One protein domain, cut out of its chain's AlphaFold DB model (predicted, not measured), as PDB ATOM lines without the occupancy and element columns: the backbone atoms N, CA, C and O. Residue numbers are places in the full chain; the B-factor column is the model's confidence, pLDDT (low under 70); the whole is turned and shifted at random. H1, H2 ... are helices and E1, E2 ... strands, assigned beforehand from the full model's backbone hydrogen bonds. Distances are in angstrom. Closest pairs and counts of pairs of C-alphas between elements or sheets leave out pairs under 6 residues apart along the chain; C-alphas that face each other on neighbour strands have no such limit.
ATOM      1  N   THR A   4      49.423 -38.220 205.622       89.62
ATOM      2  CA  THR A   4      48.105 -37.834 206.134       89.62
ATOM      3  C   THR A   4      48.162 -36.448 206.759       89.62
ATOM      4  O   THR A   4      48.956 -36.212 207.668       89.62
ATOM      5  N   ILE A   5      47.279 -35.564 206.301       91.44
ATOM      6  CA  ILE A   5      46.991 -34.258 206.884       91.44
ATOM      7  C   ILE A   5      45.687 -34.408 207.667       91.44
ATOM      8  O   ILE A   5      44.644 -34.778 207.125       91.44
ATOM      9  N   SER A   6      45.747 -34.169 208.969       91.25
ATOM     10  CA  SER A   6      44.613 -34.345 209.878       91.25
ATOM     11  C   SER A   6      44.231 -33.027 210.523       91.25
ATOM     12  O   SER A   6      45.081 -32.152 210.663       91.25
ATOM     13  N   ASN A   7      43.007 -32.949 211.041       88.25
ATOM     14  CA  ASN A   7      42.532 -31.815 211.830       88.25
ATOM     15  C   ASN A   7      42.453 -30.496 211.049       88.25
ATOM     16  O   ASN A   7      42.670 -29.425 211.611       88.25
ATOM     17  N   VAL A   8      42.108 -30.579 209.766       90.94
ATOM     18  CA  VAL A   8      41.950 -29.403 208.911       90.94
ATOM     19  C   VAL A   8      40.578 -28.762 209.131       90.94
ATOM     20  O   VAL A   8      39.568 -29.466 209.142       90.94
ATOM     21  N   ASP A   9      40.537 -27.440 209.297       91.69
ATOM     22  CA  ASP A   9      39.307 -26.636 209.278       91.69
ATOM     23  C   ASP A   9      38.994 -26.252 207.819       91.69
ATOM     24  O   ASP A   9      39.699 -25.400 207.269       91.69
ATOM     25  N   PRO A  10      37.979 -26.859 207.171       90.31
ATOM     26  CA  PRO A  10      37.691 -26.631 205.754       90.31
ATOM     27  C   PRO A  10      37.468 -25.163 205.391       90.31
ATOM     28  O   PRO A  10      37.820 -24.753 204.292       90.31
ATOM     29  N   ASP A  11      36.913 -24.375 206.315       90.69
ATOM     30  CA  ASP A  11      36.531 -22.983 206.063       90.69
ATOM     31  C   ASP A  11      37.715 -22.016 206.178       90.69
ATOM     32  O   ASP A  11      37.631 -20.864 205.747       90.69
ATOM     33  N   LYS A  12      38.821 -22.462 206.787       92.88
ATOM     34  CA  LYS A  12      40.029 -21.649 206.988       92.88
ATOM     35  C   LYS A  12      41.236 -22.148 206.215       92.88
ATOM     36  O   LYS A  12      42.197 -21.397 206.091       92.88
ATOM     37  N   TYR A  13      41.190 -23.380 205.722       95.00
ATOM     38  CA  TYR A  13      42.327 -24.006 205.076       95.00
ATOM     39  C   TYR A  13      42.487 -23.538 203.633       95.00
ATOM     40  O   TYR A  13      41.630 -23.757 202.776       95.00
ATOM     41  N   SER A  14      43.611 -22.882 203.379       96.75
ATOM     42  CA  SER A  14      43.942 -22.284 202.089       96.75
ATOM     43  C   SER A  14      44.744 -23.229 201.192       96.75
ATOM     44  O   SER A  14      45.376 -24.189 201.634       96.75
ATOM     45  N   TYR A  15      44.787 -22.917 199.898       96.62
ATOM     46  CA  TYR A  15      45.607 -23.632 198.924       96.62
ATOM     47  C   TYR A  15      47.104 -23.559 199.249       96.62
ATOM     48  O   TYR A  15      47.846 -24.510 199.002       96.62
ATOM     49  N   ILE A  16      47.564 -22.451 199.833       95.88
ATOM     50  CA  ILE A  16      48.967 -22.301 200.228       95.88
ATOM     51  C   ILE A  16      49.312 -23.203 201.416       95.88
ATOM     52  O   ILE A  16      50.378 -23.814 201.400       95.88
ATOM     53  N   GLU A  17      48.429 -23.326 202.408       95.38
ATOM     54  CA  GLU A  17      48.619 -24.264 203.526       95.38
ATOM     55  C   GLU A  17      48.619 -25.713 203.029       95.38
ATOM     56  O   GLU A  17      49.514 -26.479 203.381       95.38
ATOM     57  N   LEU A  18      47.713 -26.055 202.106       95.06
ATOM     58  CA  LEU A  18      47.707 -27.362 201.450       95.06
ATOM     59  C   LEU A  18      49.040 -27.679 200.757       95.06
ATOM     60  O   LEU A  18      49.578 -28.776 200.903       95.06
ATOM     61  N   LEU A  19      49.597 -26.724 200.009       93.25
ATOM     62  CA  LEU A  19      50.898 -26.896 199.360       93.25
ATOM     63  C   LEU A  19      52.048 -27.037 200.362       93.25
ATOM     64  O   LEU A  19      52.977 -27.800 200.099       93.25
ATOM     65  N   GLN A  20      52.007 -26.308 201.480       91.56
ATOM     66  CA  GLN A  20      53.019 -26.411 202.532       91.56
ATOM     67  C   GLN A  20      52.998 -27.799 203.166       91.56
ATOM     68  O   GLN A  20      54.030 -28.469 203.168       91.56
ATOM     69  N   ASP A  21      51.826 -28.270 203.592       92.94
ATOM     70  CA  ASP A  21      51.676 -29.587 204.211       92.94
ATOM     71  C   ASP A  21      52.082 -30.711 203.245       92.94
ATOM     72  O   ASP A  21      52.807 -31.636 203.612       92.94
ATOM     73  N   ILE A  22      51.692 -30.612 201.969       90.94
ATOM     74  CA  ILE A  22      52.121 -31.565 200.935       90.94
ATOM     75  C   ILE A  22      53.634 -31.504 200.714       90.94
ATOM     76  O   ILE A  22      54.267 -32.549 200.568       90.94
ATOM     77  N   GLY A  23      54.228 -30.311 200.693       87.88
ATOM     78  CA  GLY A  23      55.670 -30.137 200.560       87.88
ATOM     79  C   GLY A  23      56.439 -30.777 201.716       87.88
ATOM     80  O   GLY A  23      57.427 -31.476 201.488       87.88
ATOM     81  N   GLU A  24      55.962 -30.609 202.948       87.62
ATOM     82  CA  GLU A  24      56.561 -31.225 204.133       87.62
ATOM     83  C   GLU A  24      56.413 -32.746 204.140       87.62
ATOM     84  O   GLU A  24      57.347 -33.459 204.504       87.62
ATOM     85  N   LEU A  25      55.265 -33.264 203.710       87.25
ATOM     86  CA  LEU A  25      54.995 -34.697 203.723       87.25
ATOM     87  C   LEU A  25      55.671 -35.426 202.552       87.25
ATOM     88  O   LEU A  25      56.413 -36.390 202.757       87.25
ATOM     89  N   SER A  26      55.439 -34.950 201.330       81.69
ATOM     90  CA  SER A  26      55.772 -35.648 200.076       81.69
ATOM     91  C   SER A  26      57.149 -35.261 199.527       81.69
ATOM     92  O   SER A  26      57.805 -36.042 198.840       81.69
ATOM     93  N   LEU A  27      57.631 -34.053 199.840       78.75
ATOM     94  CA  LEU A  27      58.891 -33.521 199.305       78.75
ATOM     95  C   LEU A  27      59.988 -33.361 200.361       78.75
ATOM     96  O   LEU A  27      61.061 -32.848 200.044       78.75
ATOM     97  N   SER A  28      59.795 -33.880 201.579       78.19
ATOM     98  CA  SER A  28      60.815 -33.853 202.646       78.19
ATOM     99  C   SER A  28      62.157 -34.468 202.244       78.19
ATOM    100  O   SER A  28      63.209 -34.083 202.757       78.19
ATOM    101  N   HIS A  29      62.144 -35.435 201.327       73.44
ATOM    102  CA  HIS A  29      63.344 -36.116 200.844       73.44
ATOM    103  C   HIS A  29      64.050 -35.376 199.705       73.44
ATOM    104  O   HIS A  29      65.140 -35.774 199.289       73.44
ATOM    105  N   VAL A  30      63.439 -34.312 199.186       70.75
ATOM    106  CA  VAL A  30      63.871 -33.654 197.965       70.75
ATOM    107  C   VAL A  30      64.573 -32.344 198.303       70.75
ATOM    108  O   VAL A  30      64.080 -31.510 199.056       70.75
ATOM    109  N   SER A  31      65.787 -32.167 197.780       65.00
ATOM    110  CA  SER A  31      66.590 -30.981 198.076       65.00
ATOM    111  C   SER A  31      65.925 -29.719 197.517       65.00
ATOM    112  O   SER A  31      65.670 -29.640 196.315       65.00
ATOM    113  N   ALA A  32      65.753 -28.701 198.369       63.16
ATOM    114  CA  ALA A  32      65.187 -27.386 198.035       63.16
ATOM    115  C   ALA A  32      65.930 -26.620 196.915       63.16
ATOM    116  O   ALA A  32      65.501 -25.550 196.496       63.16
ATOM    117  N   VAL A  33      67.061 -27.147 196.435       62.09
ATOM    118  CA  VAL A  33      67.825 -26.595 195.308       62.09
ATOM    119  C   VAL A  33      67.114 -26.834 193.968       62.09
ATOM    120  O   VAL A  33      67.374 -26.119 193.002       62.09
ATOM    121  N   ILE A  34      66.209 -27.815 193.890       69.00
ATOM    122  CA  ILE A  34      65.465 -28.136 192.670       69.00
ATOM    123  C   ILE A  34      64.084 -27.473 192.737       69.00
ATOM    124  O   ILE A  34      63.319 -27.707 193.668       69.00
ATOM    125  N   GLY A  35      63.762 -26.649 191.737       74.81
ATOM    126  CA  GLY A  35      62.414 -26.113 191.562       74.81
ATOM    127  C   GLY A  35      61.468 -27.190 191.027       74.81
ATOM    128  O   GLY A  35      61.713 -27.745 189.950       74.81
ATOM    129  N   PHE A  36      60.396 -27.467 191.768       80.81
ATOM    130  CA  PHE A  36      59.310 -28.356 191.353       80.81
ATOM    131  C   PHE A  36      58.073 -27.543 191.001       80.81
ATOM    132  O   PHE A  36      57.699 -26.626 191.729       80.81
ATOM    133  N   ALA A  37      57.419 -27.914 189.905       86.56
ATOM    134  CA  ALA A  37      56.017 -27.584 189.711       86.56
ATOM    135  C   ALA A  37      55.171 -28.715 190.311       86.56
ATOM    136  O   ALA A  37      55.456 -29.890 190.070       86.56
ATOM    137  N   ILE A  38      54.168 -28.351 191.110       89.62
ATOM    138  CA  ILE A  38      53.273 -29.275 191.813       89.62
ATOM    139  C   ILE A  38      51.879 -29.119 191.209       89.62
ATOM    140  O   ILE A  38      51.357 -28.008 191.149       89.62
ATOM    141  N   ASN A  39      51.284 -30.228 190.780       92.44
ATOM    142  CA  ASN A  39      49.894 -30.300 190.347       92.44
ATOM    143  C   ASN A  39      49.129 -31.200 191.315       92.44
ATOM    144  O   ASN A  39      49.564 -32.318 191.598       92.44
ATOM    145  N   LEU A  40      48.002 -30.704 191.819       95.31
ATOM    146  CA  LEU A  40      47.169 -31.409 192.785       95.31
ATOM    147  C   LEU A  40      45.849 -31.824 192.144       95.31
ATOM    148  O   LEU A  40      45.203 -31.035 191.448       95.31
ATOM    149  N   HIS A  41      45.432 -33.054 192.420       95.62
ATOM    150  CA  HIS A  41      44.140 -33.578 191.995       95.62
ATOM    151  C   HIS A  41      43.441 -34.290 193.149       95.62
ATOM    152  O   HIS A  41      44.112 -34.909 193.963       95.62
ATOM    153  N   CYS A  42      42.114 -34.298 193.184       95.00
ATOM    154  CA  CYS A  42      41.341 -35.175 194.067       95.00
ATOM    155  C   CYS A  42      40.305 -35.963 193.260       95.00
ATOM    156  O   CYS A  42      39.925 -35.553 192.160       95.00
ATOM    157  N   ASP A  43      39.856 -37.103 193.776       94.44
ATOM    158  CA  ASP A  43      38.768 -37.855 193.141       94.44
ATOM    159  C   ASP A  43      37.433 -37.115 193.289       94.44
ATOM    160  O   ASP A  43      37.224 -36.402 194.261       94.44
ATOM    161  N   ILE A  44      36.502 -37.285 192.349       94.50
ATOM    162  CA  ILE A  44      35.132 -36.781 192.506       94.50
ATOM    163  C   ILE A  44      34.245 -37.934 192.993       94.50
ATOM    164  O   ILE A  44      34.064 -38.908 192.255       94.50
ATOM    165  N   PRO A  45      33.654 -37.862 194.203       92.31
ATOM    166  CA  PRO A  45      32.820 -38.942 194.722       92.31
ATOM    167  C   PRO A  45      31.671 -39.305 193.775       92.31
ATOM    168  O   PRO A  45      30.884 -38.456 193.361       92.31
ATOM    169  N   GLY A  46      31.561 -40.593 193.441       91.06
ATOM    170  CA  GLY A  46      30.548 -41.096 192.507       91.06
ATOM    171  C   GLY A  46      30.915 -40.971 191.023       91.06
ATOM    172  O   GLY A  46      30.114 -41.384 190.185       91.06
ATOM    173  N   SER A  47      32.108 -40.464 190.693       92.62
ATOM    174  CA  SER A  47      32.679 -40.464 189.342       92.62
ATOM    175  C   SER A  47      34.039 -41.181 189.305       92.62
ATOM    176  O   SER A  47      34.629 -41.477 190.341       92.62
ATOM    177  N   ASN A  48      34.528 -41.472 188.094       93.25
ATOM    178  CA  ASN A  48      35.927 -41.847 187.841       93.25
ATOM    179  C   ASN A  48      36.786 -40.632 187.434       93.25
ATOM    180  O   ASN A  48      37.946 -40.793 187.058       93.25
ATOM    181  N   ASP A  49      36.202 -39.434 187.463       93.94
ATOM    182  CA  ASP A  49      36.884 -38.185 187.143       93.94
ATOM    183  C   ASP A  49      37.642 -37.633 188.352       93.94
ATOM    184  O   ASP A  49      37.326 -37.923 189.510       93.94
ATOM    185  N   ARG A  50      38.624 -36.776 188.063       94.81
ATOM    186  CA  ARG A  50      39.411 -36.058 189.065       94.81
ATOM    187  C   ARG A  50      39.241 -34.555 188.914       94.81
ATOM    188  O   ARG A  50      39.245 -34.037 187.799       94.81
ATOM    189  N   MET A  51      39.146 -33.859 190.039       96.31
ATOM    190  CA  MET A  51      39.138 -32.402 190.095       96.31
ATOM    191  C   MET A  51      40.565 -31.886 190.280       96.31
ATOM    192  O   MET A  51      41.304 -32.402 191.113       96.31
ATOM    193  N   ILE A  52      40.956 -30.878 189.500       96.94
ATOM    194  CA  ILE A  52      42.213 -30.146 189.706       96.94
ATOM    195  C   ILE A  52      42.024 -29.196 190.889       96.94
ATOM    196  O   ILE A  52      41.025 -28.483 190.943       96.94
ATOM    197  N   VAL A  53      42.991 -29.165 191.805       97.44
ATOM    198  CA  VAL A  53      43.004 -28.243 192.946       97.44
ATOM    199  C   VAL A  53      44.107 -27.218 192.716       97.44
ATOM    200  O   VAL A  53      45.286 -27.555 192.767       97.44
ATOM    201  N   SER A  54      43.729 -25.976 192.407       96.94
ATOM    202  CA  SER A  54      44.683 -24.925 192.009       96.94
ATOM    203  C   SER A  54      44.446 -23.565 192.670       96.94
ATOM    204  O   SER A  54      45.173 -22.608 192.402       96.94
ATOM    205  N   SER A  55      43.420 -23.461 193.514       97.38
ATOM    206  CA  SER A  55      43.003 -22.224 194.170       97.38
ATOM    207  C   SER A  55      42.271 -22.502 195.481       97.38
ATOM    208  O   SER A  55      41.784 -23.613 195.698       97.38
ATOM    209  N   ASP A  56      42.122 -21.478 196.324       97.31
ATOM    210  CA  ASP A  56      41.351 -21.575 197.574       97.31
ATOM    211  C   ASP A  56      39.893 -21.993 197.316       97.31
ATOM    212  O   ASP A  56      39.311 -22.767 198.072       97.31
ATOM    213  N   LEU A  57      39.308 -21.545 196.197       96.75
ATOM    214  CA  LEU A  57      37.960 -21.950 195.800       96.75
ATOM    215  C   LEU A  57      37.886 -23.449 195.480       96.75
ATOM    216  O   LEU A  57      36.880 -24.090 195.778       96.75
ATOM    217  N   ASP A  58      38.929 -24.010 194.868       97.38
ATOM    218  CA  ASP A  58      38.979 -25.441 194.565       97.38
ATOM    219  C   ASP A  58      39.183 -26.271 195.837       97.38
ATOM    220  O   ASP A  58      38.614 -27.353 195.943       97.38
ATOM    221  N   VAL A  59      39.932 -25.756 196.820       96.00
ATOM    222  CA  VAL A  59      40.087 -26.387 198.141       96.00
ATOM    223  C   VAL A  59      38.748 -26.439 198.879       96.00
ATOM    224  O   VAL A  59      38.355 -27.501 199.362       96.00
ATOM    225  N   LEU A  60      37.993 -25.338 198.892       95.25
ATOM    226  CA  LEU A  60      36.645 -25.319 199.468       95.25
ATOM    227  C   LEU A  60      35.719 -26.325 198.773       95.25
ATOM    228  O   LEU A  60      35.070 -27.137 199.431       95.25
ATOM    229  N   LYS A  61      35.710 -26.334 197.433       94.88
ATOM    230  CA  LYS A  61      34.931 -27.307 196.650       94.88
ATOM    231  C   LYS A  61      35.361 -28.745 196.917       94.88
ATOM    232  O   LYS A  61      34.513 -29.629 196.942       94.88
ATOM    233  N   MET A  62      36.655 -28.990 197.107       95.19
ATOM    234  CA  MET A  62      37.195 -30.313 197.417       95.19
ATOM    235  C   MET A  62      36.603 -30.824 198.734       95.19
ATOM    236  O   MET A  62      36.114 -31.949 198.786       95.19
ATOM    237  N   PHE A  63      36.556 -29.995 199.776       94.81
ATOM    238  CA  PHE A  63      35.895 -30.370 201.028       94.81
ATOM    239  C   PHE A  63      34.383 -30.571 200.862       94.81
ATOM    240  O   PHE A  63      33.834 -31.563 201.355       94.81
ATOM    241  N   GLU A  64      33.725 -29.691 200.103       94.19
ATOM    242  CA  GLU A  64      32.284 -29.743 199.846       94.19
ATOM    243  C   GLU A  64      31.862 -31.051 199.155       94.19
ATOM    244  O   GLU A  64      30.998 -31.769 199.665       94.19
ATOM    245  N   ILE A  65      32.499 -31.426 198.036       94.69
ATOM    246  CA  ILE A  65      32.123 -32.637 197.282       94.69
ATOM    247  C   ILE A  65      32.381 -33.922 198.080       94.69
ATOM    248  O   ILE A  65      31.670 -34.914 197.912       94.69
ATOM    249  N   HIS A  66      33.369 -33.901 198.976       91.62
ATOM    250  CA  HIS A  66      33.704 -35.024 199.848       91.62
ATOM    251  C   HIS A  66      32.915 -35.039 201.163       91.62
ATOM    252  O   HIS A  66      33.073 -35.976 201.948       91.62
ATOM    253  N   ASN A  67      32.014 -34.076 201.390       89.38
ATOM    254  CA  ASN A  67      31.248 -33.928 202.631       89.38
ATOM    255  C   ASN A  67      32.148 -33.908 203.883       89.38
ATOM    256  O   ASN A  67      31.828 -34.571 204.872       89.38
ATOM    257  N   ASN A  68      33.293 -33.217 203.824       78.81
ATOM    258  CA  ASN A  68      34.278 -33.119 204.917       78.81
ATOM    259  C   ASN A  68      34.810 -34.477 205.425       78.81
ATOM    260  O   ASN A  68      35.224 -34.611 206.577       78.81
ATOM    261  N   ARG A  69      34.763 -35.513 204.579       84.88
ATOM    262  CA  ARG A  69      35.333 -36.836 204.867       84.88
ATOM    263  C   ARG A  69      36.800 -36.893 204.451       84.88
ATOM    264  O   ARG A  69      37.386 -35.904 204.026       84.88
ATOM    265  N   GLU A  70      37.372 -38.083 204.562       89.62
ATOM    266  CA  GLU A  70      38.687 -38.405 204.030       89.62
ATOM    267  C   GLU A  70      38.754 -38.138 202.514       89.62
ATOM    268  O   GLU A  70      37.945 -38.651 201.732       89.62
ATOM    269  N   ILE A  71      39.720 -37.315 202.110       93.62
ATOM    270  CA  ILE A  71      39.973 -36.909 200.729       93.62
ATOM    271  C   ILE A  71      41.336 -37.449 200.317       93.62
ATOM    272  O   ILE A  71      42.332 -37.196 200.989       93.62
ATOM    273  N   ASN A  72      41.396 -38.148 199.187       92.62
ATOM    274  CA  ASN A  72      42.664 -38.550 198.589       92.62
ATOM    275  C   ASN A  72      43.111 -37.483 197.591       92.62
ATOM    276  O   ASN A  72      42.414 -37.212 196.610       92.62
ATOM    277  N   ILE A  73      44.280 -36.908 197.841       94.50
ATOM    278  CA  ILE A  73      44.931 -35.933 196.977       94.50
ATOM    279  C   ILE A  73      46.084 -36.613 196.255       94.50
ATOM    280  O   ILE A  73      47.001 -37.139 196.877       94.50
ATOM    281  N   TYR A  74      46.051 -36.575 194.933       93.75
ATOM    282  CA  TYR A  74      47.124 -37.017 194.062       93.75
ATOM    283  C   TYR A  74      48.046 -35.840 193.779       93.75
ATOM    284  O   TYR A  74      47.632 -34.834 193.198       93.75
ATOM    285  N   VAL A  75      49.300 -35.993 194.172       91.94
ATOM    286  CA  VAL A  75      50.362 -35.016 193.980       91.94
ATOM    287  C   VAL A  75      51.182 -35.463 192.784       91.94
ATOM    288  O   VAL A  75      51.725 -36.565 192.789       91.94
ATOM    289  N   ILE A  76      51.259 -34.624 191.757       89.81
ATOM    290  CA  ILE A  76      52.118 -34.835 190.592       89.81
ATOM    291  C   ILE A  76      53.180 -33.750 190.621       89.81
ATOM    292  O   ILE A  76      52.864 -32.559 190.570       89.81
ATOM    293  N   THR A  77      54.442 -34.156 190.693       87.19
ATOM    294  CA  THR A  77      55.562 -33.215 190.700       87.19
ATOM    295  C   THR A  77      56.395 -33.345 189.439       87.19
ATOM    296  O   THR A  77      56.818 -34.429 189.051       87.19
ATOM    297  N   THR A  78      56.645 -32.212 188.788       83.38
ATOM    298  CA  THR A  78      57.492 -32.137 187.597       83.38
ATOM    299  C   THR A  78      58.685 -31.240 187.890       83.38
ATOM    300  O   THR A  78      58.520 -30.072 188.249       83.38
ATOM    301  N   SER A  79      59.896 -31.783 187.754       77.94
ATOM    302  CA  SER A  79      61.133 -31.019 187.936       77.94
ATOM    303  C   SER A  79      61.410 -30.117 186.734       77.94
ATOM    304  O   SER A  79      61.303 -30.550 185.587       77.94
ATOM    305  N   ALA A  80      61.832 -28.877 186.992       68.12
ATOM    306  CA  ALA A  80      62.259 -27.946 185.946       68.12
ATOM    307  C   ALA A  80      63.681 -28.225 185.416       68.12
ATOM    308  O   ALA A  80      64.094 -27.622 184.424       68.12
ATOM    309  N   VAL A  81      64.454 -29.107 186.067       67.00
ATOM    310  CA  VAL A  81      65.850 -29.371 185.693       67.00
ATOM    311  C   VAL A  81      65.952 -30.709 184.944       67.00
ATOM    312  O   VAL A  81      65.578 -31.739 185.502       67.00
ATOM    313  N   PRO A  82      66.514 -30.753 183.717       57.94
ATOM    314  CA  PRO A  82      66.498 -31.954 182.871       57.94
ATOM    315  C   PRO A  82      67.400 -33.102 183.335       57.94
ATOM    316  O   PRO A  82      67.567 -34.072 182.602       57.94
ATOM    317  N   CYS A  83      68.071 -32.991 184.481       54.62
ATOM    318  CA  CYS A  83      69.113 -33.951 184.811       54.62
ATOM    319  C   CYS A  83      68.534 -35.314 185.215       54.62
ATOM    320  O   CYS A  83      69.135 -36.326 184.851       54.62
ATOM    321  N   HIS A  84      67.360 -35.371 185.859       50.38
ATOM    322  CA  HIS A  84      66.683 -36.622 186.223       50.38
ATOM    323  C   HIS A  84      65.161 -36.376 186.267       50.38
ATOM    324  O   HIS A  84      64.672 -35.730 187.192       50.38
ATOM    325  N   THR A  85      64.399 -36.843 185.273       48.75
ATOM    326  CA  THR A  85      62.926 -36.818 185.314       48.75
ATOM    327  C   THR A  85      62.454 -37.842 186.339       48.75
ATOM    328  O   THR A  85      62.370 -39.034 186.050       48.75
ATOM    329  N   ILE A  86      62.191 -37.384 187.558       56.53
ATOM    330  CA  ILE A  86      61.485 -38.178 188.558       56.53
ATOM    331  C   ILE A  86      60.042 -37.691 188.526       56.53
ATOM    332  O   ILE A  86      59.742 -36.618 189.042       56.53
ATOM    333  N   ASP A  87      59.182 -38.445 187.849       56.78
ATOM    334  CA  ASP A  87      57.737 -38.285 187.970       56.78
ATOM    335  C   ASP A  87      57.313 -39.000 189.255       56.78
ATOM    336  O   ASP A  87      57.305 -40.233 189.324       56.78
ATOM    337  N   VAL A  88      57.090 -38.224 190.317       65.12
ATOM    338  CA  VAL A  88      56.581 -38.749 191.586       65.12
ATOM    339  C   VAL A  88      55.090 -38.471 191.623       65.12
ATOM    340  O   VAL A  88      54.676 -37.316 191.749       65.12
ATOM    341  N   SER A  89      54.306 -39.545 191.519       73.94
ATOM    342  CA  SER A  89      52.890 -39.544 191.863       73.94
ATOM    343  C   SER A  89      52.734 -40.078 193.282       73.94
ATOM    344  O   SER A  89      53.061 -41.235 193.556       73.94
ATOM    345  N   GLU A  90      52.247 -39.230 194.180       82.56
ATOM    346  CA  GLU A  90      52.015 -39.575 195.580       82.56
ATOM    347  C   GLU A  90      50.559 -39.317 195.971       82.56
ATOM    348  O   GLU A  90      49.899 -38.458 195.390       82.56
ATOM    349  N   ILE A  91      50.046 -40.090 196.933       82.31
ATOM    350  CA  ILE A  91      48.697 -39.924 197.475       82.31
ATOM    351  C   ILE A  91      48.814 -39.401 198.904       82.31
ATOM    352  O   ILE A  91      49.417 -40.054 199.759       82.31
ATOM    353  N   VAL A  92      48.208 -38.244 199.152       83.50
ATOM    354  CA  VAL A  92      48.088 -37.616 200.466       83.50
ATOM    355  C   VAL A  92      46.630 -37.644 200.890       83.50
ATOM    356  O   VAL A  92      45.748 -37.197 200.164       83.50
ATOM    357  N   THR A  93      46.376 -38.160 202.081       85.81
ATOM    358  CA  THR A  93      45.042 -38.215 202.666       85.81
ATOM    359  C   THR A  93      44.783 -36.962 203.496       85.81
ATOM    360  O   THR A  93      45.559 -36.670 204.402       85.81
ATOM    361  N   VAL A  94      43.683 -36.251 203.252       84.94
ATOM    362  CA  VAL A  94      43.262 -35.086 204.046       84.94
ATOM    363  C   VAL A  94      41.972 -35.398 204.785       84.94
ATOM    364  O   VAL A  94      41.011 -35.872 204.185       84.94
ATOM    365  N   SER A  95      41.943 -35.129 206.089       85.75
ATOM    366  CA  SER A  95      40.753 -35.300 206.924       85.75
ATOM    367  C   SER A  95      40.400 -34.004 207.643       85.75
ATOM    368  O   SER A  95      41.224 -33.429 208.362       85.75
ATOM    369  N   SER A  96      39.147 -33.584 207.493       82.69
ATOM    370  CA  SER A  96      38.590 -32.420 208.181       82.69
ATOM    371  C   SER A  96      38.302 -32.708 209.658       82.69
ATOM    372  O   SER A  96      38.084 -33.861 210.045       82.69
ATOM    373  N   GLN A  97      38.259 -31.662 210.486       74.62
ATOM    374  CA  GLN A  97      37.653 -31.753 211.817       74.62
ATOM    375  C   GLN A  97      36.128 -31.831 211.686       74.62
ATOM    376  O   GLN A  97      35.498 -30.933 211.133       74.62
TER     377      GLN A  97
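AT A GLANCE: This is residues 4 to 97 of the 231 residues of an uncharacterized protein of Nyssa sinensis (UniProt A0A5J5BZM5). A strongly twisted, curled sheet of five strands has two helices on one face: H1 packs chiefly on E5 and E1, and H2 lies beside the strands near E3, the first residues of the two helices meeting at a corner. At the end of the long axis away from H2, residues 28 to 33 stick out. The printed part has 94 residues, with two named helices and five named strands in the order E1, H1, E2, E3, H2, E4, E5; the sheet is mixed, in the order E1, E5, E4, E2, E3, and the class is mixed, helices and strands. The whole is compact but elongated, with a radius of gyration of the C-alphas of 13.5 A and spans of 42 by 27 by 20 A.

IN THESE COORDINATES: Find C-alpha 4 at (48.105, -37.834, 206.134), where edge strand E1, residues 4 to 8, begins. Beside it E5, residues 88 to 96, runs 25.3 A to C-alpha 96 at (38.590, -32.420, 208.181). Next come E4, residues 71 to 79, 25.4 A long, and E2, residues 36 to 43, 22.7 A long; E3, residues 50 to 53, is the other edge strand. H1 runs 15.8 A from C-alpha 15 at (45.607, -23.632, 198.924) to residue 26, and H2, residues 56 to 65, is 14.4 A long.

HOW THE PARTS SIT: Start at E4 and E2, antiparallel at 155 degrees, where N 39 and O 76 are 2.8 A apart, within hydrogen-bond range. E4 and E5 form a hairpin, with N 73 and O 92 at 2.8 A; E2 and E3 form another, with N 51 and O 42 at 2.8 A. E1 is parallel to E5, with N 5 and O 93 at 2.8 A. E1, H1, E2 and E3, H2, E4 are split strand-helix-strand units, two strands of one sheet that are not neighbours, with a helix between them along the chain: E5 and E4 stand between E1 and E2 in the sheet, E2 stands between E3 and E4, and each unit has a right-handed crossover. Look at the closest C-alphas of H1 and E5, Ser 26 and Glu 90, 7.1 A apart. H2 is on the sheet at a height over the sheet of 5.5 A, over none of the strands; its closest C-alphas with E3, Val 59 and Val 53, are 6.2 A apart. H1 and H2 are close but not clearly touching, about perpendicular at 76 degrees, with the closest C-alphas, Tyr 15 and Asp 56, 4.9 A apart. In both helices every O i to N i+4 pair is within hydrogen-bond range.

THE WHOLE: The C-alphas of Asn 67 and Cys 83, the two farthest apart, are 41.8 A from each other. The printed part has no cut and no long link. Mean pLDDT of the printed part is 85.8; look for values under 70 at residues 31 to 34 and 80 to 88, of which 88 belongs to E5.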